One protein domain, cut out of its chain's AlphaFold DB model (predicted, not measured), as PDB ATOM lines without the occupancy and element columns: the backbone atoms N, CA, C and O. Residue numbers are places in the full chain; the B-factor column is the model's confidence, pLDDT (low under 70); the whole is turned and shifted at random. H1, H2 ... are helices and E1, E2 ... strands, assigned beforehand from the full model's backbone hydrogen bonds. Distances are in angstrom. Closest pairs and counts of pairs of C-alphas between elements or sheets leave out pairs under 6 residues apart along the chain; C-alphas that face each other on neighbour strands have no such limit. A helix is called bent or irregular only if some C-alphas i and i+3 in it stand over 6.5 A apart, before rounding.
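What this domain is: This is residues 9 to 105 of the 113 residues of an uncharacterized protein of Anaerolineaceae bacterium (UniProt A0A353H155). A small twisted sheet of four strands has H1 near its E1 and E2 side and H3 beside its other edge strand, E4, while a long arm, H2 and the link that folds back from it to E4, makes much of the length. Residues 61 to 67 stick out at the tip of that arm. The printed part has 97 residues, with three named helices and four named strands in the order E1 H1 E2 E3 H2 E4 H3; the mixed sheet runs E1 E2 E3 E4, and the class is mixed, helices and strands. It is loose, with a radius of gyration of the C-alphas of 16.7 A and spans of 54 by 29 by 20 A.

How they stand to each other: E3, residues 45 to 51, is parallel to E2, residues 30 to 33, at 19 degrees, with N 46 and O 31 2.8 A apart. E3 is antiparallel to E4, residues 77 to 80, at 141 degrees, with N 48 and O 80 2.8 A apart. The pairing is staggered: E3 pairs with E2 over residues 45 to 48 and with E4 over 48 to 51. E1, residues 9 to 11, is parallel to E2 at 29 degrees, with N 11 and O 32 2.8 A apart. E1, H1, residues 18 to 26, and E2 form a strand-helix-strand unit, two parallel neighbour strands with a helix between, with a right-handed crossover. H1 only grazes the sheet with residues 20 to 25; its closest C-alphas to E1 are Ala 24 and Met 9, 7.9 A. H3, residues 89 to 103, only grazes it with residues 92 to 103; the closest C-alphas of H3 and E4 are Ala 99 and Val 77, 6.0 A. H2, residues 53 to 65, is not on the sheet and is apart from H1 and H3. Each O i to N i+4 pair is within hydrogen-bond range in H1 and H3, and 7 of 9 in H2.

Where its parts are: E3 spans 18.1 A, H2 17.5 A and H3 21.0 A. H2 is irregular, with C-alphas 59 and 62 7.2 A apart. E1 begins at C-alpha 9 (-48.427, -25.818, -62.940); H3 ends at C-alpha 103 (-55.489, -33.147, -40.741).

The domain as a whole: The C-alphas farthest apart, those of Ser 26 and Glu 66, are 54.5 A apart. The printed part has no cut; the links E2 to E3 and H2 to E4 are long, 11 residues each. Mean pLDDT of the printed part is 89.6, and no printed residue is under 70.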
ATOM      1  N   MET A   9     -48.709 -24.409 -62.690       92.19
ATOM      2  CA  MET A   9     -48.427 -25.818 -62.940       92.19
ATOM      3  C   MET A   9     -47.938 -26.499 -61.665       92.19
ATOM      4  O   MET A   9     -47.026 -26.015 -60.995       92.19
ATOM      5  N   PHE A  10     -48.543 -27.644 -61.356       92.56
ATOM      6  CA  PHE A  10     -48.018 -28.562 -60.357       92.56
ATOM      7  C   PHE A  10     -46.983 -29.484 -61.010       92.56
ATOM      8  O   PHE A  10     -47.244 -30.054 -62.071       92.56
ATOM      9  N   VAL A  11     -45.818 -29.619 -60.382       91.69
ATOM     10  CA  VAL A  11     -44.688 -30.403 -60.877       91.69
ATOM     11  C   VAL A  11     -44.347 -31.479 -59.855       91.69
ATOM     12  O   VAL A  11     -43.805 -31.204 -58.783       91.69
ATOM     13  N   ASP A  12     -44.664 -32.721 -60.206       89.75
ATOM     14  CA  ASP A  12     -44.215 -33.889 -59.454       89.75
ATOM     15  C   ASP A  12     -42.712 -34.142 -59.689       89.75
ATOM     16  O   ASP A  12     -42.155 -33.744 -60.715       89.75
ATOM     17  N   ALA A  13     -42.043 -34.822 -58.757       85.44
ATOM     18  CA  ALA A  13     -40.603 -35.065 -58.792       85.44
ATOM     19  C   ALA A  13     -40.112 -35.712 -60.109       85.44
ATOM     20  O   ALA A  13     -39.112 -35.233 -60.649       85.44
ATOM     21  N   PRO A  14     -40.792 -36.722 -60.697       86.94
ATOM     22  CA  PRO A  14     -40.380 -37.294 -61.982       86.94
ATOM     23  C   PRO A  14     -40.551 -36.334 -63.169       86.94
ATOM     24  O   PRO A  14     -39.889 -36.499 -64.191       86.94
ATOM     25  N   ALA A  15     -41.438 -35.343 -63.046       86.00
ATOM     26  CA  ALA A  15     -41.719 -34.348 -64.079       86.00
ATOM     27  C   ALA A  15     -40.824 -33.101 -63.970       86.00
ATOM     28  O   ALA A  15     -40.840 -32.256 -64.863       86.00
ATOM     29  N   ALA A  16     -40.015 -32.980 -62.913       87.12
ATOM     30  CA  ALA A  16     -39.082 -31.875 -62.705       87.12
ATOM     31  C   ALA A  16     -37.808 -32.003 -63.569       87.12
ATOM     32  O   ALA A  16     -36.694 -31.781 -63.090       87.12
ATOM     33  N   THR A  17     -37.952 -32.379 -64.845       90.62
ATOM     34  CA  THR A  17     -36.823 -32.428 -65.780       90.62
ATOM     35  C   THR A  17     -36.482 -31.021 -66.287       90.62
ATOM     36  O   THR A  17     -37.374 -30.169 -66.393       90.62
ATOM     37  N   PRO A  18     -35.213 -30.743 -66.637       90.50
ATOM     38  CA  PRO A  18     -34.809 -29.432 -67.146       90.50
ATOM     39  C   PRO A  18     -35.617 -28.964 -68.367       90.50
ATOM     40  O   PRO A  18     -35.920 -27.777 -68.500       90.50
ATOM     41  N   GLU A  19     -36.010 -29.878 -69.251       90.88
ATOM     42  CA  GLU A  19     -36.771 -29.582 -70.468       90.88
ATOM     43  C   GLU A  19     -38.199 -29.120 -70.147       90.88
ATOM     44  O   GLU A  19     -38.687 -28.141 -70.719       90.88
ATOM     45  N   ILE A  20     -38.864 -29.781 -69.195       89.81
ATOM     46  CA  ILE A  20     -40.221 -29.416 -68.765       89.81
ATOM     47  C   ILE A  20     -40.192 -28.071 -68.038       89.81
ATOM     48  O   ILE A  20     -40.994 -27.184 -68.336       89.81
ATOM     49  N   LEU A  21     -39.236 -27.888 -67.126       92.00
ATOM     50  CA  LEU A  21     -39.101 -26.666 -66.336       92.00
ATOM     51  C   LEU A  21     -38.748 -25.457 -67.206       92.00
ATOM     52  O   LEU A  21     -39.366 -24.405 -67.069       92.00
ATOM     53  N   SER A  22     -37.808 -25.606 -68.142       91.50
ATOM     54  CA  SER A  22     -37.452 -24.533 -69.081       91.50
ATOM     55  C   SER A  22     -38.625 -24.146 -69.979       91.50
ATOM     56  O   SER A  22     -38.868 -22.957 -70.193       91.50
ATOM     57  N   THR A  23     -39.412 -25.125 -70.431       90.62
ATOM     58  CA  THR A  23     -40.644 -24.865 -71.180       90.62
ATOM     59  C   THR A  23     -41.643 -24.086 -70.322       90.62
ATOM     60  O   THR A  23     -42.127 -23.037 -70.750       90.62
ATOM     61  N   ALA A  24     -41.900 -24.524 -69.089       90.38
ATOM     62  CA  ALA A  24     -42.838 -23.857 -68.187       90.38
ATOM     63  C   ALA A  24     -42.404 -22.418 -67.838       90.38
ATOM     64  O   ALA A  24     -43.227 -21.503 -67.844       90.38
ATOM     65  N   ILE A  25     -41.105 -22.185 -67.633       91.12
ATOM     66  CA  ILE A  25     -40.542 -20.846 -67.404       91.12
ATOM     67  C   ILE A  25     -40.667 -19.970 -68.650       91.12
ATOM     68  O   ILE A  25     -41.066 -18.813 -68.539       91.12
ATOM     69  N   SER A  26     -40.391 -20.506 -69.844       90.00
ATOM     70  CA  SER A  26     -40.567 -19.764 -71.105       90.00
ATOM     71  C   SER A  26     -42.022 -19.343 -71.328       90.00
ATOM     72  O   SER A  26     -42.302 -18.288 -71.899       90.00
ATOM     73  N   MET A  27     -42.952 -20.147 -70.813       89.62
ATOM     74  CA  MET A  27     -44.376 -19.854 -70.786       89.62
ATOM     75  C   MET A  27     -44.753 -18.844 -69.693       89.62
ATOM     76  O   MET A  27     -45.861 -18.328 -69.736       89.62
ATOM     77  N   GLN A  28     -43.851 -18.498 -68.772       89.31
ATOM     78  CA  GLN A  28     -44.116 -17.678 -67.582       89.31
ATOM     79  C   GLN A  28     -45.107 -18.339 -66.615       89.31
ATOM     80  O   GLN A  28     -45.840 -17.656 -65.902       89.31
ATOM     81  N   ALA A  29     -45.139 -19.674 -66.583       92.12
ATOM     82  CA  ALA A  29     -45.950 -20.399 -65.621       92.12
ATOM     83  C   ALA A  29     -45.391 -20.226 -64.201       92.12
ATOM     84  O   ALA A  29     -44.176 -20.173 -63.988       92.12
ATOM     85  N   VAL A  30     -46.299 -20.175 -63.231       95.06
ATOM     86  CA  VAL A  30     -45.985 -20.300 -61.807       95.06
ATOM     87  C   VAL A  30     -45.927 -21.780 -61.445       95.06
ATOM     88  O   VAL A  30     -46.817 -22.544 -61.814       95.06
ATOM     89  N   LEU A  31     -44.900 -22.195 -60.717       95.19
ATOM     90  CA  LEU A  31     -44.629 -23.592 -60.396       95.19
ATOM     91  C   LEU A  31     -44.920 -23.884 -58.924       95.19
ATOM     92  O   LEU A  31     -44.581 -23.094 -58.045       95.19
ATOM     93  N   VAL A  32     -45.519 -25.037 -58.656       95.38
ATOM     94  CA  VAL A  32     -45.653 -25.622 -57.317       95.38
ATOM     95  C   VAL A  32     -45.163 -27.058 -57.406       95.38
ATOM     96  O   VAL A  32     -45.554 -27.756 -58.335       95.38
ATOM     97  N   GLY A  33     -44.342 -27.530 -56.472       94.12
ATOM     98  CA  GLY A  33     -43.823 -28.902 -56.544       94.12
ATOM     99  C   GLY A  33     -43.698 -29.607 -55.205       94.12
ATOM    100  O   GLY A  33     -44.026 -29.044 -54.165       94.12
ATOM    101  N   LEU A  34     -43.237 -30.858 -55.244       91.81
ATOM    102  CA  LEU A  34     -43.040 -31.707 -54.056       91.81
ATOM    103  C   LEU A  34     -41.589 -31.748 -53.559       91.81
ATOM    104  O   LEU A  34     -41.302 -32.268 -52.482       91.81
ATOM    105  N   THR A  35     -40.662 -31.205 -54.343       90.00
ATOM    106  CA  THR A  35     -39.234 -31.136 -54.029       90.00
ATOM    107  C   THR A  35     -38.775 -29.684 -53.975       90.00
ATOM    108  O   THR A  35     -39.497 -28.771 -54.386       90.00
ATOM    109  N   SER A  36     -37.590 -29.445 -53.415       89.62
ATOM    110  CA  SER A  36     -36.999 -28.106 -53.438       89.62
ATOM    111  C   SER A  36     -36.839 -27.600 -54.877       89.62
ATOM    112  O   SER A  36     -36.543 -28.407 -55.765       89.62
ATOM    113  N   PRO A  37     -37.013 -26.285 -55.106       92.44
ATOM    114  CA  PRO A  37     -36.899 -25.691 -56.428       92.44
ATOM    115  C   PRO A  37     -35.541 -26.027 -57.050       92.44
ATOM    116  O   PRO A  37     -34.504 -25.767 -56.430       92.44
ATOM    117  N   PRO A  38     -35.520 -26.594 -58.265       91.62
ATOM    118  CA  PRO A  38     -34.288 -26.748 -59.020       91.62
ATOM    119  C   PRO A  38     -33.652 -25.384 -59.308       91.62
ATOM    120  O   PRO A  38     -34.352 -24.378 -59.458       91.62
ATOM    121  N   ALA A  39     -32.324 -25.360 -59.412       89.06
ATOM    122  CA  ALA A  39     -31.574 -24.128 -59.636       89.06
ATOM    123  C   ALA A  39     -32.051 -23.390 -60.899       89.06
ATOM    124  O   ALA A  39     -32.184 -23.993 -61.967       89.06
ATOM    125  N   GLY A  40     -32.279 -22.083 -60.781       88.81
ATOM    126  CA  GLY A  40     -32.738 -21.225 -61.875       88.81
ATOM    127  C   GLY A  40     -34.254 -21.212 -62.086       88.81
ATOM    128  O   GLY A  40     -34.722 -20.612 -63.052       88.81
ATOM    129  N   THR A  41     -35.029 -21.855 -61.206       93.19
ATOM    130  CA  THR A  41     -36.504 -21.867 -61.253       93.19
ATOM    131  C   THR A  41     -37.160 -21.029 -60.150       93.19
ATOM    132  O   THR A  41     -38.375 -20.839 -60.158       93.19
ATOM    133  N   GLU A  42     -36.375 -20.479 -59.222       93.31
ATOM    134  CA  GLU A  42     -36.821 -19.886 -57.956       93.31
ATOM    135  C   GLU A  42     -37.780 -18.702 -58.155       93.31
ATOM    136  O   GLU A  42     -38.740 -18.538 -57.404       93.31
ATOM    137  N   ALA A  43     -37.561 -17.902 -59.202       94.12
ATOM    138  CA  ALA A  43     -38.402 -16.749 -59.523       94.12
ATOM    139  C   ALA A  43     -39.823 -17.140 -59.968       94.12
ATOM    140  O   ALA A  43     -40.758 -16.365 -59.784       94.12
ATOM    141  N   ASN A  44     -39.988 -18.335 -60.538       94.88
ATOM    142  CA  ASN A  44     -41.272 -18.874 -60.984       94.88
ATOM    143  C   ASN A  44     -41.861 -19.868 -59.976       94.88
ATOM    144  O   ASN A  44     -43.029 -20.235 -60.090       94.88
ATOM    145  N   TRP A  45     -41.073 -20.313 -58.999       96.50
ATOM    146  CA  TRP A  45     -41.471 -21.298 -58.004       96.50
ATOM    147  C   TRP A  45     -42.226 -20.637 -56.853       96.50
ATOM    148  O   TRP A  45     -41.648 -19.904 -56.058       96.50
ATOM    149  N   ALA A  46     -43.528 -20.889 -56.751       97.12
ATOM    150  CA  ALA A  46     -44.376 -20.310 -55.717       97.12
ATOM    151  C   ALA A  46     -44.150 -20.948 -54.345       97.12
ATOM    152  O   ALA A  46     -44.046 -20.231 -53.353       97.12
ATOM    153  N   ALA A  47     -44.116 -22.280 -54.274       96.62
ATOM    154  CA  ALA A  47     -43.877 -23.018 -53.038       96.62
ATOM    155  C   ALA A  47     -43.627 -24.505 -53.314       96.62
ATOM    156  O   ALA A  47     -44.033 -25.050 -54.342       96.62
ATOM    157  N   THR A  48     -43.028 -25.174 -52.336       95.50
ATOM    158  CA  THR A  48     -42.910 -26.629 -52.273       95.50
ATOM    159  C   THR A  48     -43.871 -27.176 -51.223       95.50
ATOM    160  O   THR A  48     -43.821 -26.770 -50.063       95.50
ATOM    161  N   LEU A  49     -44.731 -28.113 -51.615       93.50
ATOM    162  CA  LEU A  49     -45.601 -28.856 -50.712       93.50
ATOM    163  C   LEU A  49     -44.829 -30.032 -50.109       93.50
ATOM    164  O   LEU A  49     -44.230 -30.828 -50.826       93.50
ATOM    165  N   THR A  50     -44.855 -30.155 -48.787       91.25
ATOM    166  CA  THR A  50     -44.192 -31.243 -48.065       91.25
ATOM    167  C   THR A  50     -45.012 -31.672 -46.848       91.25
ATOM    168  O   THR A  50     -46.020 -31.050 -46.520       91.25
ATOM    169  N   SER A  51     -44.606 -32.752 -46.185       87.88
ATOM    170  CA  SER A  51     -45.198 -33.224 -44.934       87.88
ATOM    171  C   SER A  51     -44.198 -33.055 -43.790       87.88
ATOM    172  O   SER A  51     -43.021 -33.393 -43.922       87.88
ATOM    173  N   ASP A  52     -44.647 -32.534 -42.644       80.38
ATOM    174  CA  ASP A  52     -43.771 -32.359 -41.477       80.38
ATOM    175  C   ASP A  52     -43.667 -33.647 -40.646       80.38
ATOM    176  O   ASP A  52     -44.131 -33.748 -39.506       80.38
ATOM    177  N   ALA A  53     -43.045 -34.670 -41.233       78.56
ATOM    178  CA  ALA A  53     -42.829 -35.944 -40.555       78.56
ATOM    179  C   ALA A  53     -41.927 -35.792 -39.318       78.56
ATOM    180  O   ALA A  53     -42.097 -36.503 -38.332       78.56
ATOM    181  N   THR A  54     -40.982 -34.847 -39.335       78.00
ATOM    182  CA  THR A  54     -40.051 -34.646 -38.216       78.00
ATOM    183  C   THR A  54     -40.762 -34.055 -37.002       78.00
ATOM    184  O   THR A  54     -40.539 -34.514 -35.880       78.00
ATOM    185  N   GLY A  55     -41.625 -33.056 -37.206       77.12
ATOM    186  CA  GLY A  55     -42.474 -32.503 -36.155       77.12
ATOM    187  C   GLY A  55     -43.396 -33.565 -35.557       77.12
ATOM    188  O   GLY A  55     -43.444 -33.710 -34.335       77.12
ATOM    189  N   ALA A  56     -44.034 -34.371 -36.410       78.94
ATOM    190  CA  ALA A  56     -44.895 -35.469 -35.976       78.94
ATOM    191  C   ALA A  56     -44.133 -36.517 -35.139       78.94
ATOM    192  O   ALA A  56     -44.583 -36.908 -34.064       78.94
ATOM    193  N   LEU A  57     -42.931 -36.918 -35.571       82.25
ATOM    194  CA  LEU A  57     -42.093 -37.867 -34.829       82.25
ATOM    195  C   LEU A  57     -41.645 -37.323 -33.468       82.25
ATOM    196  O   LEU A  57     -41.629 -38.067 -32.490       82.25
ATOM    197  N   LYS A  58     -41.307 -36.031 -33.371       83.50
ATOM    198  CA  LYS A  58     -40.919 -35.404 -32.095       83.50
ATOM    199  C   LYS A  58     -42.042 -35.444 -31.063       83.50
ATOM    200  O   LYS A  58     -41.760 -35.660 -29.889       83.50
ATOM    201  N   GLN A  59     -43.291 -35.255 -31.486       80.88
ATOM    202  CA  GLN A  59     -44.449 -35.306 -30.589       80.88
ATOM    203  C   GLN A  59     -44.682 -36.714 -30.028       80.88
ATOM    204  O   GLN A  59     -45.094 -36.860 -28.884       80.88
ATOM    205  N   LEU A  60     -44.354 -37.746 -30.805       81.38
ATOM    206  CA  LEU A  60     -44.596 -39.148 -30.454       81.38
ATOM    207  C   LEU A  60     -43.406 -39.824 -29.781       81.38
ATOM    208  O   LEU A  60     -43.531 -40.955 -29.316       81.38
ATOM    209  N   LEU A  61     -42.250 -39.156 -29.734       84.81
ATOM    210  CA  LEU A  61     -41.014 -39.736 -29.222       84.81
ATOM    211  C   LEU A  61     -41.195 -40.297 -27.806       84.81
ATOM    212  O   LEU A  61     -40.742 -41.403 -27.532       84.81
ATOM    213  N   VAL A  62     -41.900 -39.564 -26.938       83.06
ATOM    214  CA  VAL A  62     -42.172 -39.984 -25.555       83.06
ATOM    215  C   VAL A  62     -43.009 -41.265 -25.524       83.06
ATOM    216  O   VAL A  62     -42.609 -42.239 -24.896       83.06
ATOM    217  N   GLU A  63     -44.111 -41.318 -26.270       82.38
ATOM    218  CA  GLU A  63     -44.998 -42.489 -26.313       82.38
ATOM    219  C   GLU A  63     -44.303 -43.730 -26.896       82.38
ATOM    220  O   GLU A  63     -44.491 -44.852 -26.424       82.38
ATOM    221  N   VAL A  64     -43.463 -43.539 -27.917       83.75
ATOM    222  CA  VAL A  64     -42.678 -44.626 -28.517       83.75
ATOM    223  C   VAL A  64     -41.651 -45.165 -27.521       83.75
ATOM    224  O   VAL A  64     -41.477 -46.381 -27.427       83.75
ATOM    225  N   MET A  65     -40.999 -44.290 -26.749       85.31
ATOM    226  CA  MET A  65     -40.064 -44.692 -25.690       85.31
ATOM    227  C   MET A  65     -40.748 -45.465 -24.555       85.31
ATOM    228  O   MET A  65     -40.121 -46.324 -23.942       85.31
ATOM    229  N   GLU A  66     -42.034 -45.213 -24.313       88.12
ATOM    230  CA  GLU A  66     -42.871 -45.953 -23.358       88.12
ATOM    231  C   GLU A  66     -43.406 -47.287 -23.917       88.12
ATOM    232  O   GLU A  66     -44.147 -48.001 -23.242       88.12
ATOM    233  N   GLY A  67     -43.013 -47.665 -25.138       82.56
ATOM    234  CA  GLY A  67     -43.381 -48.933 -25.771       82.56
ATOM    235  C   GLY A  67     -44.676 -48.888 -26.586       82.56
ATOM    236  O   GLY A  67     -45.120 -49.930 -27.071       82.56
ATOM    237  N   ALA A  68     -45.273 -47.711 -26.802       82.31
ATOM    238  CA  ALA A  68     -46.496 -47.542 -27.590       82.31
ATOM    239  C   ALA A  68     -46.215 -47.451 -29.108       82.31
ATOM    240  O   ALA A  68     -46.568 -46.476 -29.774       82.31
ATOM    241  N   GLY A  69     -45.559 -48.476 -29.660       80.06
ATOM    242  CA  GLY A  69     -45.282 -48.601 -31.095       80.06
ATOM    243  C   GLY A  69     -46.495 -49.044 -31.932       80.06
ATOM    244  O   GLY A  69     -47.547 -49.393 -31.407       80.06
ATOM    245  N   GLY A  70     -46.340 -49.054 -33.262       80.12
ATOM    246  CA  GLY A  70     -47.355 -49.581 -34.192       80.12
ATOM    247  C   GLY A  70     -48.559 -48.665 -34.451       80.12
ATOM    248  O   GLY A  70     -49.563 -49.120 -34.994       80.12
ATOM    249  N   LYS A  71     -48.477 -47.386 -34.071       78.50
ATOM    250  CA  LYS A  71     -49.527 -46.394 -34.331       78.50
ATOM    251  C   LYS A  71     -49.407 -45.815 -35.741       78.50
ATOM    252  O   LYS A  71     -48.320 -45.433 -36.168       78.50
ATOM    253  N   ASN A  72     -50.543 -45.683 -36.419       76.31
ATOM    254  CA  ASN A  72     -50.658 -44.864 -37.623       76.31
ATOM    255  C   ASN A  72     -50.975 -43.429 -37.211       76.31
ATOM    256  O   ASN A  72     -51.843 -43.210 -36.366       76.31
ATOM    257  N   ILE A  73     -50.291 -42.465 -37.818       77.56
ATOM    258  CA  ILE A  73     -50.468 -41.042 -37.524       77.56
ATOM    259  C   ILE A  73     -50.713 -40.268 -38.809       77.56
ATOM    260  O   ILE A  73     -50.171 -40.601 -39.864       77.56
ATOM    261  N   VAL A  74     -51.515 -39.215 -38.704       77.44
ATOM    262  CA  VAL A  74     -51.715 -38.261 -39.791       77.44
ATOM    263  C   VAL A  74     -50.631 -37.198 -39.675       77.44
ATOM    264  O   VAL A  74     -50.521 -36.528 -38.649       77.44
ATOM    265  N   VAL A  75     -49.813 -37.058 -40.716       82.81
ATOM    266  CA  VAL A  75     -48.788 -36.013 -40.783       82.81
ATOM    267  C   VAL A  75     -49.370 -34.812 -41.528       82.81
ATOM    268  O   VAL A  75     -49.826 -34.984 -42.661       82.81
ATOM    269  N   PRO A  76     -49.363 -33.604 -40.936       82.12
ATOM    270  CA  PRO A  76     -49.885 -32.423 -41.604       82.12
ATOM    271  C   PRO A  76     -49.012 -32.037 -42.805       82.12
ATOM    272  O   PRO A  76     -47.783 -32.173 -42.788       82.12
ATOM    273  N   VAL A  77     -49.666 -31.522 -43.845       90.00
ATOM    274  CA  VAL A  77     -48.995 -30.913 -44.997       90.00
ATOM    275  C   VAL A  77     -48.601 -29.473 -44.685       90.00
ATOM    276  O   VAL A  77     -49.303 -28.761 -43.970       90.00
ATOM    277  N   THR A  78     -47.474 -29.035 -45.230       92.06
ATOM    278  CA  THR A  78     -46.920 -27.694 -45.043       92.06
ATOM    279  C   THR A  78     -46.288 -27.178 -46.334       92.06
ATOM    280  O   THR A  78     -45.980 -27.955 -47.241       92.06
ATOM    281  N   LEU A  79     -46.100 -25.860 -46.425       94.19
ATOM    282  CA  LEU A  79     -45.381 -25.215 -47.519       94.19
ATOM    283  C   LEU A  79     -43.983 -24.797 -47.064       94.19
ATOM    284  O   LEU A  79     -43.816 -24.134 -46.042       94.19
ATOM    285  N   VAL A  80     -42.985 -25.127 -47.875       94.12
ATOM    286  CA  VAL A  80     -41.598 -24.666 -47.742       94.12
ATOM    287  C   VAL A  80     -41.161 -23.973 -49.031       94.12
ATOM    288  O   VAL A  80     -41.878 -24.008 -50.029       94.12
ATOM    289  N   ASN A  81     -40.002 -23.304 -49.011       94.81
ATOM    290  CA  ASN A  81     -39.488 -22.554 -50.167       94.81
ATOM    291  C   ASN A  81     -40.531 -21.580 -50.762       94.81
ATOM    292  O   ASN A  81     -40.642 -21.451 -51.978       94.81
ATOM    293  N   VAL A  82     -41.325 -20.939 -49.898       96.62
ATOM    294  CA  VAL A  82     -42.411 -20.042 -50.308       96.62
ATOM    295  C   VAL A  82     -41.832 -18.756 -50.884       96.62
ATOM    296  O   VAL A  82     -41.049 -18.073 -50.223       96.62
ATOM    297  N   ASN A  83     -42.249 -18.412 -52.097       96.62
ATOM    298  CA  ASN A  83     -41.911 -17.156 -52.743       96.62
ATOM    299  C   ASN A  83     -42.987 -16.097 -52.419       96.62
ATOM    300  O   ASN A  83     -44.131 -16.236 -52.871       96.62
ATOM    301  N   PRO A  84     -42.649 -15.037 -51.658       95.50
ATOM    302  CA  PRO A  84     -43.619 -14.040 -51.200       95.50
ATOM    303  C   PRO A  84     -44.189 -13.171 -52.328       95.50
ATOM    304  O   PRO A  84     -45.270 -12.605 -52.168       95.50
ATOM    305  N   ASP A  85     -43.513 -13.095 -53.478       95.81
ATOM    306  CA  ASP A  85     -44.000 -12.349 -54.643       95.81
ATOM    307  C   ASP A  85     -45.128 -13.104 -55.372       95.81
ATOM    308  O   ASP A  85     -45.940 -12.508 -56.082       95.81
ATOM    309  N   LEU A  86     -45.210 -14.427 -55.176       95.25
ATOM    310  CA  LEU A  86     -46.190 -15.313 -55.817       95.25
ATOM    311  C   LEU A  86     -47.269 -15.808 -54.839       95.25
ATOM    312  O   LEU A  86     -48.425 -16.037 -55.227       95.25
ATOM    313  N   VAL A  87     -46.918 -15.945 -53.560       96.44
ATOM    314  CA  VAL A  87     -47.804 -16.394 -52.482       96.44
ATOM    315  C   VAL A  87     -47.922 -15.291 -51.437       96.44
ATOM    316  O   VAL A  87     -47.026 -15.070 -50.630       96.44
ATOM    317  N   SER A  88     -49.064 -14.606 -51.434       96.44
ATOM    318  CA  SER A  88     -49.345 -13.581 -50.430       96.44
ATOM    319  C   SER A  88     -49.580 -14.193 -49.041       96.44
ATOM    320  O   SER A  88     -50.028 -15.342 -48.951       96.44
ATOM    321  N   PRO A  89     -49.403 -13.412 -47.957       95.81
ATOM    322  CA  PRO A  89     -49.691 -13.875 -46.598       95.81
ATOM    323  C   PRO A  89     -51.101 -14.463 -46.451       95.81
ATOM    324  O   PRO A  89     -51.260 -15.565 -45.944       95.81
ATOM    325  N   GLY A  90     -52.121 -13.813 -47.023       96.94
ATOM    326  CA  GLY A  90     -53.496 -14.324 -46.964       96.94
ATOM    327  C   GLY A  90     -53.700 -15.672 -47.672       96.94
ATOM    328  O   GLY A  90     -54.528 -16.471 -47.241       96.94
ATOM    329  N   ARG A  91     -52.940 -15.972 -48.738       95.69
ATOM    330  CA  ARG A  91     -52.967 -17.303 -49.375       95.69
ATOM    331  C   ARG A  91     -52.292 -18.351 -48.499       95.69
ATOM    332  O   ARG A  91     -52.768 -19.480 -48.442       95.69
ATOM    333  N   GLN A  92     -51.213 -17.975 -47.817       96.00
ATOM    334  CA  GLN A  92     -50.541 -18.852 -46.868       96.00
ATOM    335  C   GLN A  92     -51.433 -19.154 -45.655       96.00
ATOM    336  O   GLN A  92     -51.551 -20.311 -45.257       96.00
ATOM    337  N   ASP A  93     -52.145 -18.156 -45.134       96.81
ATOM    338  CA  ASP A  93     -53.104 -18.339 -44.042       96.81
ATOM    339  C   ASP A  93     -54.268 -19.246 -44.451       96.81
ATOM    340  O   ASP A  93     -54.687 -20.114 -43.682       96.81
ATOM    341  N   LEU A  94     -54.789 -19.077 -45.671       96.88
ATOM    342  CA  LEU A  94     -55.820 -19.964 -46.210       96.88
ATOM    343  C   LEU A  94     -55.300 -21.400 -46.352       96.88
ATOM    344  O   LEU A  94     -55.997 -22.337 -45.970       96.88
ATOM    345  N   PHE A  95     -54.076 -21.577 -46.856       95.62
ATOM    346  CA  PHE A  95     -53.444 -22.891 -46.936       95.62
ATOM    347  C   PHE A  95     -53.355 -23.549 -45.553       95.62
ATOM    348  O   PHE A  95     -53.785 -24.688 -45.400       95.62
ATOM    349  N   ASN A  96     -52.864 -22.830 -44.540       94.56
ATOM    350  CA  ASN A  96     -52.709 -23.362 -43.184       94.56
ATOM    351  C   ASN A  96     -54.051 -23.792 -42.571       94.56
ATOM    352  O   ASN A  96     -54.133 -24.845 -41.939       94.56
ATOM    353  N   GLN A  97     -55.117 -23.017 -42.797       95.56
ATOM    354  CA  GLN A  97     -56.471 -23.371 -42.358       95.56
ATOM    355  C   GLN A  97     -56.971 -24.653 -43.031       95.56
ATOM    356  O   GLN A  97     -57.465 -25.555 -42.360       95.56
ATOM    357  N   VAL A  98     -56.811 -24.763 -44.354       93.94
ATOM    358  CA  VAL A  98     -57.227 -25.959 -45.102       93.94
ATOM    359  C   VAL A  98     -56.403 -27.179 -44.698       93.94
ATOM    360  O   VAL A  98     -56.971 -28.247 -44.490       93.94
ATOM    361  N   ALA A  99     -55.091 -27.028 -44.515       91.56
ATOM    362  CA  ALA A  99     -54.218 -28.097 -44.042       91.56
ATOM    363  C   ALA A  99     -54.647 -28.617 -42.659       91.56
ATOM    364  O   ALA A  99     -54.667 -29.831 -42.444       91.56
ATOM    365  N   ALA A 100     -55.054 -27.726 -41.747       90.94
ATOM    366  CA  ALA A 100     -55.587 -28.109 -40.442       90.94
ATOM    367  C   ALA A 100     -56.914 -28.881 -40.557       90.94
ATOM    368  O   ALA A 100     -57.062 -29.923 -39.924       90.94
ATOM    369  N   MET A 101     -57.842 -28.431 -41.411       92.00
ATOM    370  CA  MET A 101     -59.112 -29.134 -41.658       92.00
ATOM    371  C   MET A 101     -58.900 -30.522 -42.286       92.00
ATOM    372  O   MET A 101     -59.577 -31.481 -41.918       92.00
ATOM    373  N   VAL A 102     -57.932 -30.665 -43.202       89.50
ATOM    374  CA  VAL A 102     -57.544 -31.969 -43.771       89.50
ATOM    375  C   VAL A 102     -56.967 -32.881 -42.687       89.50
ATOM    376  O   VAL A 102     -57.370 -34.036 -42.583       89.50
ATOM    377  N   ALA A 103     -56.068 -32.371 -41.839       86.44
ATOM    378  CA  ALA A 103     -55.489 -33.147 -40.741       86.44
ATOM    379  C   ALA A 103     -56.536 -33.570 -39.692       86.44
ATOM    380  O   ALA A 103     -56.423 -34.653 -39.121       86.44
ATOM    381  N   ALA A 104     -57.568 -32.749 -39.473       88.38
ATOM    382  CA  ALA A 104     -58.703 -33.052 -38.602       88.38
ATOM    383  C   ALA A 104     -59.723 -34.028 -39.227       88.38
ATOM    384  O   ALA A 104     -60.645 -34.472 -38.545       88.38
ATOM    385  N   GLY A 105     -59.575 -34.373 -40.513       88.12
ATOM    386  CA  GLY A 105     -60.516 -35.230 -41.238       88.12
ATOM    387  C   GLY A 105     -61.829 -34.538 -41.621       88.12
ATOM    388  O   GLY A 105     -62.764 -35.204 -42.058       88.12
TER     389      GLY A 105